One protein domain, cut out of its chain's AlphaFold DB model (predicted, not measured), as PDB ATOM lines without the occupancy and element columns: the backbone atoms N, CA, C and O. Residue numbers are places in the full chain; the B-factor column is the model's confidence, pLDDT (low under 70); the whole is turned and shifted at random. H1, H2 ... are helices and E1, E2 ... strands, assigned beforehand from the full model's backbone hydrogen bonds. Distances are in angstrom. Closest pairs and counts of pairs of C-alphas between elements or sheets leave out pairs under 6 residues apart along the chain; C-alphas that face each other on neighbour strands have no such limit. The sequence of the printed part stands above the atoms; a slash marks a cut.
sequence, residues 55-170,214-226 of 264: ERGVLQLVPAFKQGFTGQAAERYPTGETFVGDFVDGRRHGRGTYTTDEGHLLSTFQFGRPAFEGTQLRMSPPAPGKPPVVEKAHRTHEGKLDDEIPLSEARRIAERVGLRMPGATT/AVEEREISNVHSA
ATOM      1  N   GLU A  55     179.764 123.525 138.745       74.44
ATOM      2  CA  GLU A  55     178.613 124.039 139.480       74.44
ATOM      3  C   GLU A  55     178.869 125.510 139.817       74.44
ATOM      4  O   GLU A  55     179.767 125.841 140.587       74.44
ATOM      5  N   ARG A  56     178.104 126.415 139.187       75.25
ATOM      6  CA  ARG A  56     178.234 127.880 139.357       75.25
ATOM      7  C   ARG A  56     179.659 128.408 139.113       75.25
ATOM      8  O   ARG A  56     180.135 129.274 139.838       75.25
ATOM      9  N   GLY A  57     180.335 127.874 138.094       63.66
ATOM     10  CA  GLY A  57     181.709 128.256 137.736       63.66
ATOM     11  C   GLY A  57     182.790 127.630 138.621       63.66
ATOM     12  O   GLY A  57     183.970 127.892 138.412       63.66
ATOM     13  N   VAL A  58     182.415 126.781 139.580       70.62
ATOM     14  CA  VAL A  58     183.354 126.068 140.447       70.62
ATOM     15  C   VAL A  58     183.467 124.621 139.987       70.62
ATOM     16  O   VAL A  58     182.457 123.938 139.804       70.62
ATOM     17  N   LEU A  59     184.700 124.148 139.818       70.88
ATOM     18  CA  LEU A  59     184.979 122.745 139.532       70.88
ATOM     19  C   LEU A  59     184.701 121.896 140.783       70.88
ATOM     20  O   LEU A  59     185.234 122.174 141.856       70.88
ATOM     21  N   GLN A  60     183.879 120.859 140.643       77.88
ATOM     22  CA  GLN A  60     183.503 119.937 141.717       77.88
ATOM     23  C   GLN A  60     183.845 118.505 141.318       77.88
ATOM     24  O   GLN A  60     183.319 118.010 140.318       77.88
ATOM     25  N   LEU A  61     184.687 117.831 142.106       82.62
ATOM     26  CA  LEU A  61     184.929 116.397 141.956       82.62
ATOM     27  C   LEU A  61     183.703 115.619 142.425       82.62
ATOM     28  O   LEU A  61     183.161 115.877 143.498       82.62
ATOM     29  N   VAL A  62     183.276 114.654 141.619       85.12
ATOM     30  CA  VAL A  62     182.106 113.827 141.917       85.12
ATOM     31  C   VAL A  62     182.450 112.355 141.716       85.12
ATOM     32  O   VAL A  62     183.096 112.014 140.729       85.12
ATOM     33  N   PRO A  63     182.042 111.452 142.623       87.19
ATOM     34  CA  PRO A  63     182.337 110.027 142.469       87.19
ATOM     35  C   PRO A  63     181.615 109.427 141.254       87.19
ATOM     36  O   PRO A  63     182.076 108.459 140.657       87.19
ATOM     37  N   ALA A  64     180.485 110.021 140.861       91.38
ATOM     38  CA  ALA A  64     179.741 109.710 139.650       91.38
ATOM     39  C   ALA A  64     178.906 110.926 139.221       91.38
ATOM     40  O   ALA A  64     178.581 111.793 140.037       91.38
ATOM     41  N   PHE A  65     178.513 110.976 137.947       90.94
ATOM     42  CA  PHE A  65     177.527 111.957 137.504       90.94
ATOM     43  C   PHE A  65     176.153 111.636 138.091       90.94
ATOM     44  O   PHE A  65     175.739 110.476 138.148       90.94
ATOM     45  N   LYS A  66     175.426 112.680 138.501       91.31
ATOM     46  CA  LYS A  66     174.028 112.550 138.928       91.31
ATOM     47  C   LYS A  66     173.193 111.985 137.768       91.31
ATOM     48  O   LYS A  66     173.485 112.242 136.600       91.31
ATOM     49  N   GLN A  67     172.146 111.226 138.081       89.81
ATOM     50  CA  GLN A  67     171.249 110.685 137.059       89.81
ATOM     51  C   GLN A  67     170.676 111.819 136.189       89.81
ATOM     52  O   GLN A  67     170.219 112.830 136.718       89.81
ATOM     53  N   GLY A  68     170.724 111.653 134.864       91.12
ATOM     54  CA  GLY A  68     170.270 112.679 133.915       91.12
ATOM     55  C   GLY A  68     171.201 113.891 133.791       91.12
ATOM     56  O   GLY A  68     170.803 114.904 133.219       91.12
ATOM     57  N   PHE A  69     172.430 113.819 134.324       90.88
ATOM     58  CA  PHE A  69     173.397 114.913 134.226       90.88
ATOM     59  C   PHE A  69     173.565 115.372 132.776       90.88
ATOM     60  O   PHE A  69     173.900 114.580 131.892       90.88
ATOM     61  N   THR A  70     173.341 116.666 132.565       89.88
ATOM     62  CA  THR A  70     173.509 117.344 131.285       89.88
ATOM     63  C   THR A  70     174.255 118.643 131.530       89.88
ATOM     64  O   THR A  70     173.890 119.404 132.426       89.88
ATOM     65  N   GLY A  71     175.300 118.884 130.750       85.19
ATOM     66  CA  GLY A  71     176.176 120.036 130.913       85.19
ATOM     67  C   GLY A  71     177.636 119.673 130.697       85.19
ATOM     68  O   GLY A  71     177.960 118.575 130.252       85.19
ATOM     69  N   GLN A  72     178.517 120.612 131.009       82.06
ATOM     70  CA  GLN A  72     179.949 120.416 130.847       82.06
ATOM     71  C   GLN A  72     180.508 119.603 132.011       82.06
ATOM     72  O   GLN A  72     180.151 119.828 133.172       82.06
ATOM     73  N   ALA A  73     181.395 118.663 131.702       85.88
ATOM     74  CA  ALA A  73     182.175 117.942 132.698       85.88
ATOM     75  C   ALA A  73     183.553 117.533 132.158       85.88
ATOM     76  O   ALA A  73     183.844 117.640 130.965       85.88
ATOM     77  N   ALA A  74     184.396 117.055 133.066       87.69
ATOM     78  CA  ALA A  74     185.660 116.417 132.752       87.69
ATOM     79  C   ALA A  74     185.708 115.022 133.379       87.69
ATOM     80  O   ALA A  74     185.226 114.808 134.493       87.69
ATOM     81  N   GLU A  75     186.304 114.066 132.683       89.00
ATOM     82  CA  GLU A  75     186.561 112.729 133.203       89.00
ATOM     83  C   GLU A  75     187.963 112.258 132.814       89.00
ATOM     84  O   GLU A  75     188.393 112.437 131.679       89.00
ATOM     85  N   ARG A  76     188.676 111.655 133.765       88.69
ATOM     86  CA  ARG A  76     189.941 110.953 133.548       88.69
ATOM     87  C   ARG A  76     189.750 109.490 133.878       88.69
ATOM     88  O   ARG A  76     189.247 109.156 134.953       88.69
ATOM     89  N   TYR A  77     190.158 108.636 132.955       88.12
ATOM     90  CA  TYR A  77     190.033 107.194 133.090       88.12
ATOM     91  C   TYR A  77     191.218 106.609 133.863       88.12
ATOM     92  O   TYR A  77     192.297 107.201 133.860       88.12
ATOM     93  N   PRO A  78     191.059 105.421 134.480       85.50
ATOM     94  CA  PRO A  78     192.169 104.717 135.131       85.50
ATOM     95  C   PRO A  78     193.361 104.457 134.199       85.50
ATOM     96  O   PRO A  78     194.503 104.403 134.639       85.50
ATOM     97  N   THR A  79     193.085 104.318 132.904       84.75
ATOM     98  CA  THR A  79     194.056 104.129 131.823       84.75
ATOM     99  C   THR A  79     194.805 105.415 131.440       84.75
ATOM    100  O   THR A  79     195.816 105.349 130.749       84.75
ATOM    101  N   GLY A  80     194.383 106.573 131.958       84.12
ATOM    102  CA  GLY A  80     195.086 107.852 131.845       84.12
ATOM    103  C   GLY A  80     194.514 108.821 130.811       84.12
ATOM    104  O   GLY A  80     194.821 110.011 130.891       84.12
ATOM    105  N   GLU A  81     193.660 108.360 129.895       88.25
ATOM    106  CA  GLU A  81     192.985 109.217 128.920       88.25
ATOM    107  C   GLU A  81     192.019 110.173 129.622       88.25
ATOM    108  O   GLU A  81     191.468 109.875 130.690       88.25
ATOM    109  N   THR A  82     191.776 111.324 129.003       88.62
ATOM    110  CA  THR A  82     190.851 112.328 129.533       88.62
ATOM    111  C   THR A  82     189.834 112.748 128.493       88.62
ATOM    112  O   THR A  82     190.110 112.769 127.298       88.62
ATOM    113  N   PHE A  83     188.638 113.090 128.952       90.50
ATOM    114  CA  PHE A  83     187.636 113.769 128.152       90.50
ATOM    115  C   PHE A  83     187.180 115.034 128.864       90.50
ATOM    116  O   PHE A  83     186.859 114.996 130.053       90.50
ATOM    117  N   VAL A  84     187.105 116.132 128.120       88.00
ATOM    118  CA  VAL A  84     186.566 117.414 128.575       88.00
ATOM    119  C   VAL A  84     185.563 117.891 127.535       88.00
ATOM    120  O   VAL A  84     185.907 118.030 126.363       88.00
ATOM    121  N   GLY A  85     184.317 118.134 127.933       86.62
ATOM    122  CA  GLY A  85     183.295 118.551 126.977       86.62
ATOM    123  C   GLY A  85     181.881 118.464 127.515       86.62
ATOM    124  O   GLY A  85     181.659 118.426 128.728       86.62
ATOM    125  N   ASP A  86     180.923 118.440 126.593       86.69
ATOM    126  CA  ASP A  86     179.509 118.360 126.932       86.69
ATOM    127  C   ASP A  86     179.071 116.914 127.232       86.69
ATOM    128  O   ASP A  86     179.602 115.916 126.730       86.69
ATOM    129  N   PHE A  87     178.055 116.800 128.080       88.50
ATOM    130  CA  PHE A  87     177.424 115.546 128.460       88.50
ATOM    131  C   PHE A  87     175.909 115.668 128.357       88.50
ATOM    132  O   PHE A  87     175.338 116.717 128.654       88.50
ATOM    133  N   VAL A  88     175.261 114.565 127.983       90.69
ATOM    134  CA  VAL A  88     173.806 114.373 128.035       90.69
ATOM    135  C   VAL A  88     173.536 113.007 128.656       90.69
ATOM    136  O   VAL A  88     174.110 111.999 128.229       90.69
ATOM    137  N   ASP A  89     172.679 112.965 129.676       91.31
ATOM    138  CA  ASP A  89     172.396 111.767 130.479       91.31
ATOM    139  C   ASP A  89     173.671 111.063 130.987       91.31
ATOM    140  O   ASP A  89     173.797 109.838 130.930       91.31
ATOM    141  N   GLY A  90     174.658 111.845 131.434       91.06
ATOM    142  CA  GLY A  90     175.932 111.340 131.952       91.06
ATOM    143  C   GLY A  90     176.849 110.691 130.906       91.06
ATOM    144  O   GLY A  90     177.834 110.051 131.276       91.06
ATOM    145  N   ARG A  91     176.563 110.843 129.605       91.94
ATOM    146  CA  ARG A  91     177.402 110.351 128.498       91.94
ATOM    147  C   ARG A  91     177.951 111.507 127.676       91.94
ATOM    148  O   ARG A  91     177.225 112.472 127.448       91.94
ATOM    149  N   ARG A  92     179.182 111.363 127.172       92.44
ATOM    150  CA  ARG A  92     179.801 112.349 126.269       92.44
ATOM    151  C   ARG A  92     178.873 112.649 125.093       92.44
ATOM    152  O   ARG A  92     178.386 111.730 124.417       92.44
ATOM    153  N   HIS A  93     178.630 113.928 124.874       90.56
ATOM    154  CA  HIS A  93     177.788 114.446 123.809       90.56
ATOM    155  C   HIS A  93     178.322 115.809 123.361       90.56
ATOM    156  O   HIS A  93     179.230 116.342 123.985       90.56
ATOM    157  N   GLY A  94     177.765 116.390 122.302       87.50
ATOM    158  CA  GLY A  94     178.097 117.758 121.902       87.50
ATOM    159  C   GLY A  94     179.579 117.933 121.586       87.50
ATOM    160  O   GLY A  94     180.169 117.047 120.987       87.50
ATOM    161  N   ARG A  95     180.195 119.058 121.932       87.62
ATOM    162  CA  ARG A  95     181.618 119.298 121.629       87.62
ATOM    163  C   ARG A  95     182.507 118.807 122.767       87.62
ATOM    164  O   ARG A  95     182.146 118.899 123.939       87.62
ATOM    165  N   GLY A  96     183.696 118.325 122.425       87.38
ATOM    166  CA  GLY A  96     184.686 117.980 123.433       87.38
ATOM    167  C   GLY A  96     186.069 117.691 122.876       87.38
ATOM    168  O   GLY A  96     186.253 117.466 121.677       87.38
ATOM    169  N   THR A  97     187.022 117.662 123.796       92.44
ATOM    170  CA  THR A  97     188.377 117.183 123.564       92.44
ATOM    171  C   THR A  97     188.555 115.842 124.260       92.44
ATOM    172  O   THR A  97     188.243 115.696 125.443       92.44
ATOM    173  N   TYR A  98     189.063 114.857 123.525       92.06
ATOM    174  CA  TYR A  98     189.523 113.590 124.081       92.06
ATOM    175  C   TYR A  98     191.035 113.472 123.934       92.06
ATOM    176  O   TYR A  98     191.549 113.527 122.819       92.06
ATOM    177  N   THR A  99     191.735 113.280 125.043       89.88
ATOM    178  CA  THR A  99     193.196 113.240 125.087       89.88
ATOM    179  C   THR A  99     193.675 111.827 125.367       89.88
ATOM    180  O   THR A  99     193.257 111.202 126.343       89.88
ATOM    181  N   THR A 100     194.579 111.347 124.518       88.50
ATOM    182  CA  THR A 100     195.286 110.070 124.650       88.50
ATOM    183  C   THR A 100     196.794 110.290 124.523       88.50
ATOM    184  O   THR A 100     197.262 111.414 124.337       88.50
ATOM    185  N   ASP A 101     197.569 109.215 124.602       88.06
ATOM    186  CA  ASP A 101     198.993 109.192 124.248       88.06
ATOM    187  C   ASP A 101     199.265 109.603 122.785       88.06
ATOM    188  O   ASP A 101     200.292 110.208 122.487       88.06
ATOM    189  N   GLU A 102     198.320 109.341 121.879       87.69
ATOM    190  CA  GLU A 102     198.342 109.800 120.479       87.69
ATOM    191  C   GLU A 102     198.113 111.322 120.328       87.69
ATOM    192  O   GLU A 102     198.331 111.877 119.246       87.69
ATOM    193  N   GLY A 103     197.657 112.001 121.386       89.75
ATOM    194  CA  GLY A 103     197.388 113.440 121.428       89.75
ATOM    195  C   GLY A 103     195.904 113.787 121.600       89.75
ATOM    196  O   GLY A 103     195.148 113.029 122.208       89.75
ATOM    197  N   HIS A 104     195.465 114.930 121.065       91.56
ATOM    198  CA  HIS A 104     194.118 115.473 121.302       91.56
ATOM    199  C   HIS A 104     193.183 115.269 120.111       91.56
ATOM    200  O   HIS A 104     193.470 115.721 119.007       91.56
ATOM    201  N   LEU A 105     192.021 114.663 120.337       95.06
ATOM    202  CA  LEU A 105     190.913 114.649 119.387       95.06
ATOM    203  C   LEU A 105     189.916 115.747 119.736       95.06
ATOM    204  O   LEU A 105     189.212 115.639 120.738       95.06
ATOM    205  N   LEU A 106     189.809 116.748 118.869       93.38
ATOM    206  CA  LEU A 106     188.784 117.786 118.933       93.38
ATOM    207  C   LEU A 106     187.650 117.377 117.990       93.38
ATOM    208  O   LEU A 106     187.850 117.291 116.776       93.38
ATOM    209  N   SER A 107     186.474 117.074 118.539       93.88
ATOM    210  CA  SER A 107     185.356 116.527 117.760       93.88
ATOM    211  C   SER A 107     184.002 116.805 118.417       93.88
ATOM    212  O   SER A 107     183.912 117.245 119.568       93.88
ATOM    213  N   THR A 108     182.932 116.539 117.673       91.38
ATOM    214  CA  THR A 108     181.598 116.369 118.242       91.38
ATOM    215  C   THR A 108     181.419 114.929 118.694       91.38
ATOM    216  O   THR A 108     181.819 114.005 118.003       91.38
ATOM    217  N   PHE A 109     180.738 114.714 119.811       91.06
ATOM    218  CA  PHE A 109     180.381 113.422 120.347       91.06
ATOM    219  C   PHE A 109     178.870 113.187 120.265       91.06
ATOM    220  O   PHE A 109     178.059 114.034 120.633       91.06
ATOM    221  N   GLN A 110     178.485 111.992 119.828       89.44
ATOM    222  CA  GLN A 110     177.127 111.470 119.929       89.44
ATOM    223  C   GLN A 110     177.161 110.087 120.568       89.44
ATOM    224  O   GLN A 110     177.965 109.230 120.207       89.44
ATOM    225  N   PHE A 111     176.283 109.864 121.548       89.19
ATOM    226  CA  PHE A 111     176.188 108.597 122.283       89.19
ATOM    227  C   PHE A 111     177.542 108.081 122.807       89.19
ATOM    228  O   PHE A 111     177.809 106.880 122.798       89.19
ATOM    229  N   GLY A 112     178.408 108.989 123.268       90.88
ATOM    230  CA  GLY A 112     179.722 108.641 123.797       90.88
ATOM    231  C   GLY A 112     180.831 108.467 122.756       90.88
ATOM    232  O   GLY A 112     181.947 108.137 123.158       90.88
ATOM    233  N   ARG A 113     180.565 108.661 121.460       93.06
ATOM    234  CA  ARG A 113     181.523 108.437 120.364       93.06
ATOM    235  C   ARG A 113     181.735 109.700 119.539       93.06
ATOM    236  O   ARG A 113     180.769 110.438 119.378       93.06
ATOM    237  N   PRO A 114     182.938 109.930 118.993       93.56
ATOM    238  CA  PRO A 114     183.156 111.011 118.049       93.56
ATOM    239  C   PRO A 114     182.289 110.800 116.805       93.56
ATOM    240  O   PRO A 114     182.103 109.677 116.335       93.56
ATOM    241  N   ALA A 115     181.750 111.892 116.296       90.25
ATOM    242  CA  ALA A 115     180.833 111.972 115.180       90.25
ATOM    243  C   ALA A 115     181.280 113.110 114.261       90.25
ATOM    244  O   ALA A 115     181.941 114.050 114.705       90.25
ATOM    245  N   PHE A 116     180.877 113.029 112.992       90.69
ATOM    246  CA  PHE A 116     181.186 114.033 111.970       90.69
ATOM    247  C   PHE A 116     182.692 114.285 111.796       90.69
ATOM    248  O   PHE A 116     183.521 113.452 112.169       90.69
ATOM    249  N   GLU A 117     183.034 115.408 111.165       95.12
ATOM    250  CA  GLU A 117     184.410 115.856 110.993       95.12
ATOM    251  C   GLU A 117     184.993 116.376 112.317       95.12
ATOM    252  O   GLU A 117     184.341 117.095 113.076       95.12
ATOM    253  N   GLY A 118     186.246 116.025 112.582       95.38
ATOM    254  CA  GLY A 118     187.044 116.543 113.690       95.38
ATOM    255  C   GLY A 118     188.526 116.569 113.329       95.38
ATOM    256  O   GLY A 118     188.897 116.263 112.195       95.38
ATOM    257  N   THR A 119     189.390 116.875 114.292       96.31
ATOM    258  CA  THR A 119     190.845 116.877 114.079       96.31
ATOM    259  C   THR A 119     191.578 116.163 115.209       96.31
ATOM    260  O   THR A 119     191.312 116.417 116.383       96.31
ATOM    261  N   GLN A 120     192.516 115.281 114.853       97.12
ATOM    262  CA  GLN A 120     193.463 114.670 115.788       97.12
ATOM    263  C   GLN A 120     194.771 115.460 115.738       97.12
ATOM    264  O   GLN A 120     195.390 115.591 114.683       97.12
ATOM    265  N   LEU A 121     195.192 115.976 116.885       94.25
ATOM    266  CA  LEU A 121     196.384 116.790 117.066       94.25
ATOM    267  C   LEU A 121     197.457 115.959 117.750       94.25
ATOM    268  O   LEU A 121     197.240 115.447 118.846       94.25
ATOM    269  N   ARG A 122     198.624 115.857 117.120       93.94
ATOM    270  CA  ARG A 122     199.813 115.271 117.731       93.94
ATOM    271  C   ARG A 122     200.596 116.376 118.422       93.94
ATOM    272  O   ARG A 122     200.997 117.346 117.774       93.94
ATOM    273  N   MET A 123     200.829 116.204 119.716       84.69
ATOM    274  CA  MET A 123     201.602 117.147 120.519       84.69
ATOM    275  C   MET A 123     203.080 116.781 120.531       84.69
ATOM    276  O   MET A 123     203.437 115.603 120.464       84.69
ATOM    277  N   SER A 124     203.932 117.793 120.665       85.81
ATOM    278  CA  SER A 124     205.339 117.593 120.976       85.81
ATOM    279  C   SER A 124     205.489 116.952 122.357       85.81
ATOM    280  O   SER A 124     204.681 117.230 123.253       85.81
ATOM    281  N   PRO A 125     206.549 116.163 122.591       83.75
ATOM    282  CA  PRO A 125     206.875 115.699 123.929       83.75
ATOM    283  C   PRO A 125     207.007 116.876 124.912       83.75
ATOM    284  O   PRO A 125     207.478 117.952 124.518       83.75
ATOM    285  N   PRO A 126     206.634 116.695 126.189       76.25
ATOM    286  CA  PRO A 126     206.903 117.687 127.221       76.25
ATOM    287  C   PRO A 126     208.407 117.970 127.311       76.25
ATOM    288  O   PRO A 126     209.213 117.040 127.365       76.25
ATOM    289  N   ALA A 127     208.791 119.246 127.354       78.38
ATOM    290  CA  ALA A 127     210.183 119.663 127.501       78.38
ATOM    291  C   ALA A 127     210.332 120.661 128.667       78.38
ATOM    292  O   ALA A 127     209.433 121.474 128.894       78.38
ATOM    293  N   PRO A 128     211.455 120.646 129.415       83.69
ATOM    294  CA  PRO A 128     211.663 121.564 130.533       83.69
ATOM    295  C   PRO A 128     211.520 123.030 130.106       83.69
ATOM    296  O   PRO A 128     212.188 123.486 129.177       83.69
ATOM    297  N   GLY A 129     210.625 123.763 130.771       80.38
ATOM    298  CA  GLY A 129     210.373 125.180 130.494       80.38
ATOM    299  C   GLY A 129     209.682 125.475 129.157       80.38
ATOM    300  O   GLY A 129     209.564 126.645 128.796       80.38
ATOM    301  N   LYS A 130     209.217 124.459 128.414       75.94
ATOM    302  CA  LYS A 130     208.511 124.637 127.139       75.94
ATOM    303  C   LYS A 130     207.173 123.891 127.156       75.94
ATOM    304  O   LYS A 130     207.170 122.674 127.340       75.94
ATOM    305  N   PRO A 131     206.040 124.586 126.954       71.38
ATOM    306  CA  PRO A 131     204.757 123.910 126.847       71.38
ATOM    307  C   PRO A 131     204.730 123.018 125.594       71.38
ATOM    308  O   PRO A 131     205.342 123.389 124.585       71.38
ATOM    309  N   PRO A 132     204.016 121.878 125.627       76.62
ATOM    310  CA  PRO A 132     203.742 121.094 124.432       76.62
ATOM    311  C   PRO A 132     203.100 121.955 123.338       76.62
ATOM    312  O   PRO A 132     202.249 122.805 123.611       76.62
ATOM    313  N   VAL A 133     203.503 121.735 122.090       83.25
ATOM    314  CA  VAL A 133     202.940 122.411 120.914       83.25
ATOM    315  C   VAL A 133     202.366 121.391 119.944       83.25
ATOM    316  O   VAL A 133     202.784 120.237 119.934       83.25
ATOM    317  N   VAL A 134     201.418 121.808 119.107       87.31
ATOM    318  CA  VAL A 134     200.891 120.944 118.045       87.31
ATOM    319  C   VAL A 134     201.949 120.802 116.950       87.31
ATOM    320  O   VAL A 134     202.281 121.777 116.280       87.31
ATOM    321  N   GLU A 135     202.468 119.591 116.758       90.31
ATOM    322  CA  GLU A 135     203.448 119.282 115.706       90.31
ATOM    323  C   GLU A 135     202.769 118.898 114.394       90.31
ATOM    324  O   GLU A 135     203.213 119.287 113.316       90.31
ATOM    325  N   LYS A 136     201.691 118.112 114.486       95.19
ATOM    326  CA  LYS A 136     200.951 117.595 113.332       95.19
ATOM    327  C   LYS A 136     199.462 117.563 113.612       95.19
ATOM    328  O   LYS A 136     199.042 117.411 114.759       95.19
ATOM    329  N   ALA A 137     198.673 117.618 112.547       96.88
ATOM    330  CA  ALA A 137     197.236 117.438 112.617       96.88
ATOM    331  C   ALA A 137     196.755 116.496 111.516       96.88
ATOM    332  O   ALA A 137     197.280 116.508 110.407       96.88
ATOM    333  N   HIS A 138     195.744 115.699 111.831       97.44
ATOM    334  CA  HIS A 138     195.033 114.870 110.867       97.44
ATOM    335  C   HIS A 138     193.554 115.223 110.901       97.44
ATOM    336  O   HIS A 138     192.976 115.382 111.983       97.44
ATOM    337  N   ARG A 139     192.933 115.286 109.723       97.31
ATOM    338  CA  ARG A 139     191.475 115.278 109.616       97.31
ATOM    339  C   ARG A 139     190.958 113.954 110.177       97.31
ATOM    340  O   ARG A 139     191.618 112.918 110.087       97.31
ATOM    341  N   THR A 140     189.774 113.986 110.772       97.31
ATOM    342  CA  THR A 140     189.078 112.777 111.206       97.31
ATOM    343  C   THR A 140     187.620 112.813 110.804       97.31
ATOM    344  O   THR A 140     187.019 113.886 110.789       97.31
ATOM    345  N   HIS A 141     187.039 111.638 110.574       96.12
ATOM    346  CA  HIS A 141     185.593 111.460 110.449       96.12
ATOM    347  C   HIS A 141     185.139 110.362 111.393       96.12
ATOM    348  O   HIS A 141     185.672 109.254 111.363       96.12
ATOM    349  N   GLU A 142     184.191 110.678 112.276       94.06
ATOM    350  CA  GLU A 142     183.757 109.770 113.351       94.06
ATOM    351  C   GLU A 142     184.945 109.282 114.209       94.06
ATOM    352  O   GLU A 142     185.018 108.129 114.643       94.06
ATOM    353  N   GLY A 143     185.936 110.164 114.397       94.44
ATOM    354  CA  GLY A 143     187.182 109.889 115.114       94.44
ATOM    355  C   GLY A 143     188.162 108.953 114.401       94.44
ATOM    356  O   GLY A 143     189.177 108.595 114.997       94.44
ATOM    357  N   LYS A 144     187.888 108.538 113.162       96.25
ATOM    358  CA  LYS A 144     188.803 107.740 112.334       96.25
ATOM    359  C   LYS A 144     189.766 108.683 111.621       96.25
ATOM    360  O   LYS A 144     189.318 109.673 111.052       96.25
ATOM    361  N   LEU A 145     191.066 108.378 111.642       95.25
ATOM    362  CA  LEU A 145     192.080 109.190 110.959       95.25
ATOM    363  C   LEU A 145     191.853 109.194 109.443       95.25
ATOM    364  O   LEU A 145     191.671 108.133 108.838       95.25
ATOM    365  N   ASP A 146     191.910 110.378 108.854       95.25
ATOM    366  CA  ASP A 146     191.966 110.649 107.418       95.25
ATOM    367  C   ASP A 146     193.342 111.280 107.099       95.25
ATOM    368  O   ASP A 146     194.334 110.957 107.760       95.25
ATOM    369  N   ASP A 147     193.421 112.157 106.101       94.69
ATOM    370  CA  ASP A 147     194.644 112.841 105.682       94.69
ATOM    371  C   ASP A 147     195.326 113.661 106.797       94.69
ATOM    372  O   ASP A 147     194.672 114.289 107.640       94.69
ATOM    373  N   GLU A 148     196.662 113.733 106.741       97.25
ATOM    374  CA  GLU A 148     197.434 114.771 107.437       97.25
ATOM    375  C   GLU A 148     197.095 116.135 106.810       97.25
ATOM    376  O   GLU A 148     197.101 116.288 105.587       97.25
ATOM    377  N   ILE A 149     196.786 117.127 107.644       96.75
ATOM    378  CA  ILE A 149     196.345 118.458 107.214       96.75
ATOM    379  C   ILE A 149     197.231 119.558 107.814       96.75
ATOM    380  O   ILE A 149     197.773 119.398 108.913       96.75
ATOM    381  N   PRO A 150     197.356 120.721 107.149       96.44
ATOM    382  CA  PRO A 150     198.027 121.878 107.730       96.44
ATOM    383  C   PRO A 150     197.368 122.328 109.041       96.44
ATOM    384  O   PRO A 150     196.144 122.293 109.182       96.44
ATOM    385  N   LEU A 151     198.157 122.868 109.979       93.19
ATOM    386  CA  LEU A 151     197.634 123.369 111.263       93.19
ATOM    387  C   LEU A 151     196.584 124.483 111.097       93.19
ATOM    388  O   LEU A 151     195.692 124.634 111.932       93.19
ATOM    389  N   SER A 152     196.661 125.256 110.011       93.06
ATOM    390  CA  SER A 152     195.659 126.267 109.661       93.06
ATOM    391  C   SER A 152     194.305 125.654 109.292       93.06
ATOM    392  O   SER A 152     193.269 126.231 109.622       93.06
ATOM    393  N   GLU A 153     194.291 124.489 108.646       94.69
ATOM    394  CA  GLU A 153     193.072 123.746 108.322       94.69
ATOM    395  C   GLU A 153     192.520 123.038 109.561       94.69
ATOM    396  O   GLU A 153     191.328 123.151 109.843       94.69
ATOM    397  N   ALA A 154     193.389 122.425 110.368       95.00
ATOM    398  CA  ALA A 154     193.013 121.842 111.657       95.00
ATOM    399  C   ALA A 154     192.320 122.866 112.569       95.00
ATOM    400  O   ALA A 154     191.297 122.572 113.187       95.00
ATOM    401  N   ARG A 155     192.819 124.109 112.582       92.38
ATOM    402  CA  ARG A 155     192.188 125.226 113.292       92.38
ATOM    403  C   ARG A 155     190.783 125.531 112.791       92.38
ATOM    404  O   ARG A 155     189.892 125.705 113.614       92.38
ATOM    405  N   ARG A 156     190.563 125.551 111.475       91.81
ATOM    406  CA  ARG A 156     189.223 125.765 110.905       91.81
ATOM    407  C   ARG A 156     188.266 124.640 111.287       91.81
ATOM    408  O   ARG A 156     187.121 124.922 111.613       91.81
ATOM    409  N   ILE A 157     188.723 123.385 111.270       92.38
ATOM    410  CA  ILE A 157     187.908 122.241 111.706       92.38
ATOM    411  C   ILE A 157     187.544 122.387 113.190       92.38
ATOM    412  O   ILE A 157     186.369 122.296 113.539       92.38
ATOM    413  N   ALA A 158     188.516 122.690 114.056       87.94
ATOM    414  CA  ALA A 158     188.267 122.922 115.479       87.94
ATOM    415  C   ALA A 158     187.253 124.060 115.712       87.94
ATOM    416  O   ALA A 158     186.285 123.875 116.448       87.94
ATOM    417  N   GLU A 159     187.420 125.199 115.031       87.56
ATOM    418  CA  GLU A 159     186.520 126.356 115.131       87.56
ATOM    419  C   GLU A 159     185.089 126.015 114.682       87.56
ATOM    420  O   GLU A 159     184.131 126.460 115.311       87.56
ATOM    421  N   ARG A 160     184.918 125.162 113.660       87.19
ATOM    422  CA  ARG A 160     183.598 124.672 113.212       87.19
ATOM    423  C   ARG A 160     182.904 123.776 114.229       87.19
ATOM    424  O   ARG A 160     181.684 123.826 114.339       87.19
ATOM    425  N   VAL A 161     183.673 122.987 114.974       82.12
ATOM    426  CA  VAL A 161     183.177 122.196 116.114       82.12
ATOM    427  C   VAL A 161     182.910 123.096 117.338       82.12
ATOM    428  O   VAL A 161     182.301 122.668 118.318       82.12
ATOM    429  N   GLY A 162     183.332 124.364 117.298       83.25
ATOM    430  CA  GLY A 162     183.216 125.303 118.412       83.25
ATOM    431  C   GLY A 162     184.265 125.068 119.500       83.25
ATOM    432  O   GLY A 162     183.986 125.313 120.677       83.25
ATOM    433  N   LEU A 163     185.441 124.564 119.107       84.62
ATOM    434  CA  LEU A 163     186.614 124.319 119.942       84.62
ATOM    435  C   LEU A 163     187.798 125.166 119.460       84.62
ATOM    436  O   LEU A 163     187.855 125.614 118.315       84.62
ATOM    437  N   ARG A 164     188.780 125.376 120.336       80.38
ATOM    438  CA  ARG A 164     190.005 126.117 120.018       80.38
ATOM    439  C   ARG A 164     191.201 125.173 120.022       80.38
ATOM    440  O   ARG A 164     191.339 124.359 120.927       80.38
ATOM    441  N   MET A 165     192.088 125.334 119.040       78.56
ATOM    442  CA  MET A 165     193.370 124.625 119.008       78.56
ATOM    443  C   MET A 165     194.273 125.038 120.185       78.56
ATOM    444  O   MET A 165     194.447 126.245 120.411       78.56
ATOM    445  N   PRO A 166     194.911 124.083 120.884       73.69
ATOM    446  CA  PRO A 166     195.923 124.377 121.893       73.69
ATOM    447  C   PRO A 166     197.156 125.051 121.263       73.69
ATOM    448  O   PRO A 166     197.490 124.832 120.099       73.69
ATOM    449  N   GLY A 167     197.822 125.931 122.019       61.16
ATOM    450  CA  GLY A 167     199.074 126.586 121.602       61.16
ATOM    451  C   GLY A 167     198.962 127.705 120.552       61.16
ATOM    452  O   GLY A 167     199.954 128.383 120.290       61.16
ATOM    453  N   ALA A 168     197.781 127.969 119.983       51.72
ATOM    454  CA  ALA A 168     197.579 129.088 119.064       51.72
ATOM    455  C   ALA A 168     197.517 130.423 119.833       51.72
ATOM    456  O   ALA A 168     196.443 130.849 120.282       51.72
ATOM    457  N   THR A 169     198.666 131.088 119.975       35.97
ATOM    458  CA  THR A 169     198.748 132.506 120.342       35.97
ATOM    459  C   THR A 169     197.950 133.313 119.317       35.97
ATOM    460  O   THR A 169     198.324 133.483 118.160       35.97
ATOM    461  N   THR A 170     196.761 133.746 119.717       36.81
ATOM    462  CA  THR A 170     196.068 134.852 119.066       36.81
ATOM    463  C   THR A 170     196.835 136.116 119.417       36.81
ATOM    464  O   THR A 170     197.142 136.290 120.590       36.81
ATOM    465  N   ALA A 214     198.122 119.782 133.984       41.00
ATOM    466  CA  ALA A 214     198.393 118.634 133.109       41.00
ATOM    467  C   ALA A 214     197.158 118.175 132.298       41.00
ATOM    468  O   ALA A 214     197.308 117.470 131.304       41.00
ATOM    469  N   VAL A 215     195.950 118.593 132.696       45.28
ATOM    470  CA  VAL A 215     194.697 118.501 131.913       45.28
ATOM    471  C   VAL A 215     194.498 119.772 131.052       45.28
ATOM    472  O   VAL A 215     193.472 119.938 130.411       45.28
ATOM    473  N   GLU A 216     195.511 120.646 131.000       41.91
ATOM    474  CA  GLU A 216     195.510 122.006 130.452       41.91
ATOM    475  C   GLU A 216     194.335 122.875 130.944       41.91
ATOM    476  O   GLU A 216     193.255 122.925 130.358       41.91
ATOM    477  N   GLU A 217     194.597 123.729 131.940       35.25
ATOM    478  CA  GLU A 217     193.738 124.882 132.284       35.25
ATOM    479  C   GLU A 217     193.397 125.772 131.068       35.25
ATOM    480  O   GLU A 217     192.400 126.499 131.076       35.25
ATOM    481  N   ARG A 218     194.179 125.687 129.983       37.81
ATOM    482  CA  ARG A 218     193.904 126.352 128.703       37.81
ATOM    483  C   ARG A 218     192.712 125.740 127.964       37.81
ATOM    484  O   ARG A 218     191.920 126.494 127.407       37.81
ATOM    485  N   GLU A 219     192.520 124.422 128.001       39.78
ATOM    486  CA  GLU A 219     191.331 123.770 127.431       39.78
ATOM    487  C   GLU A 219     190.081 124.052 128.277       39.78
ATOM    488  O   GLU A 219     189.005 124.316 127.740       39.78
ATOM    489  N   ILE A 220     190.254 124.130 129.600       37.72
ATOM    490  CA  ILE A 220     189.202 124.468 130.573       37.72
ATOM    491  C   ILE A 220     188.716 125.927 130.408       37.72
ATOM    492  O   ILE A 220     187.521 126.214 130.550       37.72
ATOM    493  N   SER A 221     189.613 126.852 130.046       34.78
ATOM    494  CA  SER A 221     189.298 128.260 129.738       34.78
ATOM    495  C   SER A 221     188.705 128.463 128.328       34.78
ATOM    496  O   SER A 221     187.825 129.310 128.129       34.78
ATOM    497  N   ASN A 222     189.111 127.652 127.344       38.00
ATOM    498  CA  ASN A 222     188.595 127.723 125.969       38.00
ATOM    499  C   ASN A 222     187.100 127.380 125.871       38.00
ATOM    500  O   ASN A 222     186.401 127.907 125.006       38.00
ATOM    501  N   VAL A 223     186.589 126.554 126.786       37.88
ATOM    502  CA  VAL A 223     185.161 126.220 126.871       37.88
ATOM    503  C   VAL A 223     184.334 127.357 127.505       37.88
ATOM    504  O   VAL A 223     183.199 127.587 127.087       37.88
ATOM    505  N   HIS A 224     184.906 128.122 128.444       35.84
ATOM    506  CA  HIS A 224     184.241 129.256 129.111       35.84
ATOM    507  C   HIS A 224     184.148 130.525 128.242       35.84
ATOM    508  O   HIS A 224     183.261 131.349 128.454       35.84
ATOM    509  N   SER A 225     185.054 130.704 127.274       32.81
ATOM    510  CA  SER A 225     185.114 131.911 126.428       32.81
ATOM    511  C   SER A 225     184.249 131.836 125.162       32.81
ATOM    512  O   SER A 225     183.933 132.871 124.574       32.81
ATOM    513  N   ALA A 226     183.792 130.644 124.770       33.91
ATOM    514  CA  ALA A 226     182.798 130.472 123.714       33.91
ATOM    515  C   ALA A 226     181.390 130.686 124.291       33.91
ATOM    516  O   ALA A 226     180.670 129.723 124.566       33.91
TER     517      ALA A 226
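What this domain is: This is residues 55 to 170 and 214 to 226 of the 264 residues of the protein "Hypothetical protein" of Haptolina brevifila (UniProt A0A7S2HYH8). One twisted sheet of seven strands, E2 to E8, forms a wall with two helices over the same face, H1 over the part made by E5, E6 and E7 and H2 over E3, while the other face has no named helix. The short strand E1 lies off the sheet, near its edge strand E2, and the loop between E6 and E7 reaches out to Pro 128, whose C-alpha and that of Gly 68, in the link from E1 to E2, are the two farthest apart. The printed part has 129 residues, with eight named strands followed by two named helices, E1 to E8, then H1 and H2; the sheet's order is E2, E3, E4, E5, E6, E7, E8, all antiparallel. The class is mixed, helices and strands, in two layers, helices on one face of a sheet. The whole is compact, with a radius of gyration of the C-alphas of 14.4 A and spans of 41 by 35 by 30 A.

How they stand to each other: E1, residues 58 to 61, pairs with no named strand and is near E2, residues 71 to 76, with 7 pairs of C-alphas within 10 A. E2 is an edge strand and forms a hairpin with E3, residues 82 to 88; N 73 and O 85 are 3.0 A apart, within hydrogen-bond range. E4, residues 91 to 100, is the antiparallel neighbour of E3, with N 84 and O 97 at 2.9 A, and it bends by 117 degrees at residue 94. E5, residues 103 to 110, bends by 60 degrees at residue 107 and pairs with E4 through N 98 and O 105, 2.9 A. E6, residues 113 to 123, bends by 113 degrees at residue 116; N 106 of E5 and O 119 of E6 are 2.9 A apart. E7, residues 134 to 141, is antiparallel to E6, with N 120 and O 138 at 2.9 A. E8, residues 144 to 149, is the other edge strand; N 139 of E7 and O 147 of E8 are 2.9 A apart, and the two directions stand at 131 degrees. E2 to E8 make a meander, each strand the antiparallel neighbour of the one before. H1, residues 151 to 161, is on the sheet at a height of 8.1 A, over E5, E6 and, only just, with 3 of its C-alphas, E7. It runs along the strands, at 27 degrees to E5 on the local plane; its closest C-alphas to E6 are those of Ala 154 and Thr 119, 5.9 A. H2, residues 217 to 225, is on the same face at a height of 10.1 A, over E3 and along it at 15 degrees on the local plane; the closest C-alphas of the two are those of Ile 220 and Val 84, 7.8 A. H1 and H2 are apart. Every O i to N i+4 pair is within hydrogen-bond range in H1, and 4 of 5 in H2.

Where its parts are: E1 begins at C-alpha 58, (183.354, 126.068, 140.447), and measures 9.9 A. E2 is 16.7 A long, E3 17.2 A, E4 18.3 A and E5 20.4 A. E6, the longest strand by residues, runs 21.9 A to C-alpha 123 at (201.602, 117.147, 120.519). E7 is 19.5 A and E8 14.1 A. H1 is 15.3 A, and H2, 12.6 A, ends at C-alpha 225, (185.114, 131.911, 126.428).

The domain as a whole: The two C-alphas farthest apart are those of Gly 68 and Pro 128, 42.5 A. Residues 171 to 213 are not printed, and C-alphas 170 and 214 are 21.6 A apart across this cut, which lies between H1 and H2. Of the links that are printed whole, E1 to E2 and E6 to E7 are short and the others are tight. The mean pLDDT of the printed part is 82.0; it is under 70 at residue 57, residues 167 to 170 and residues 214 to 226, and the mean of H2 is 37.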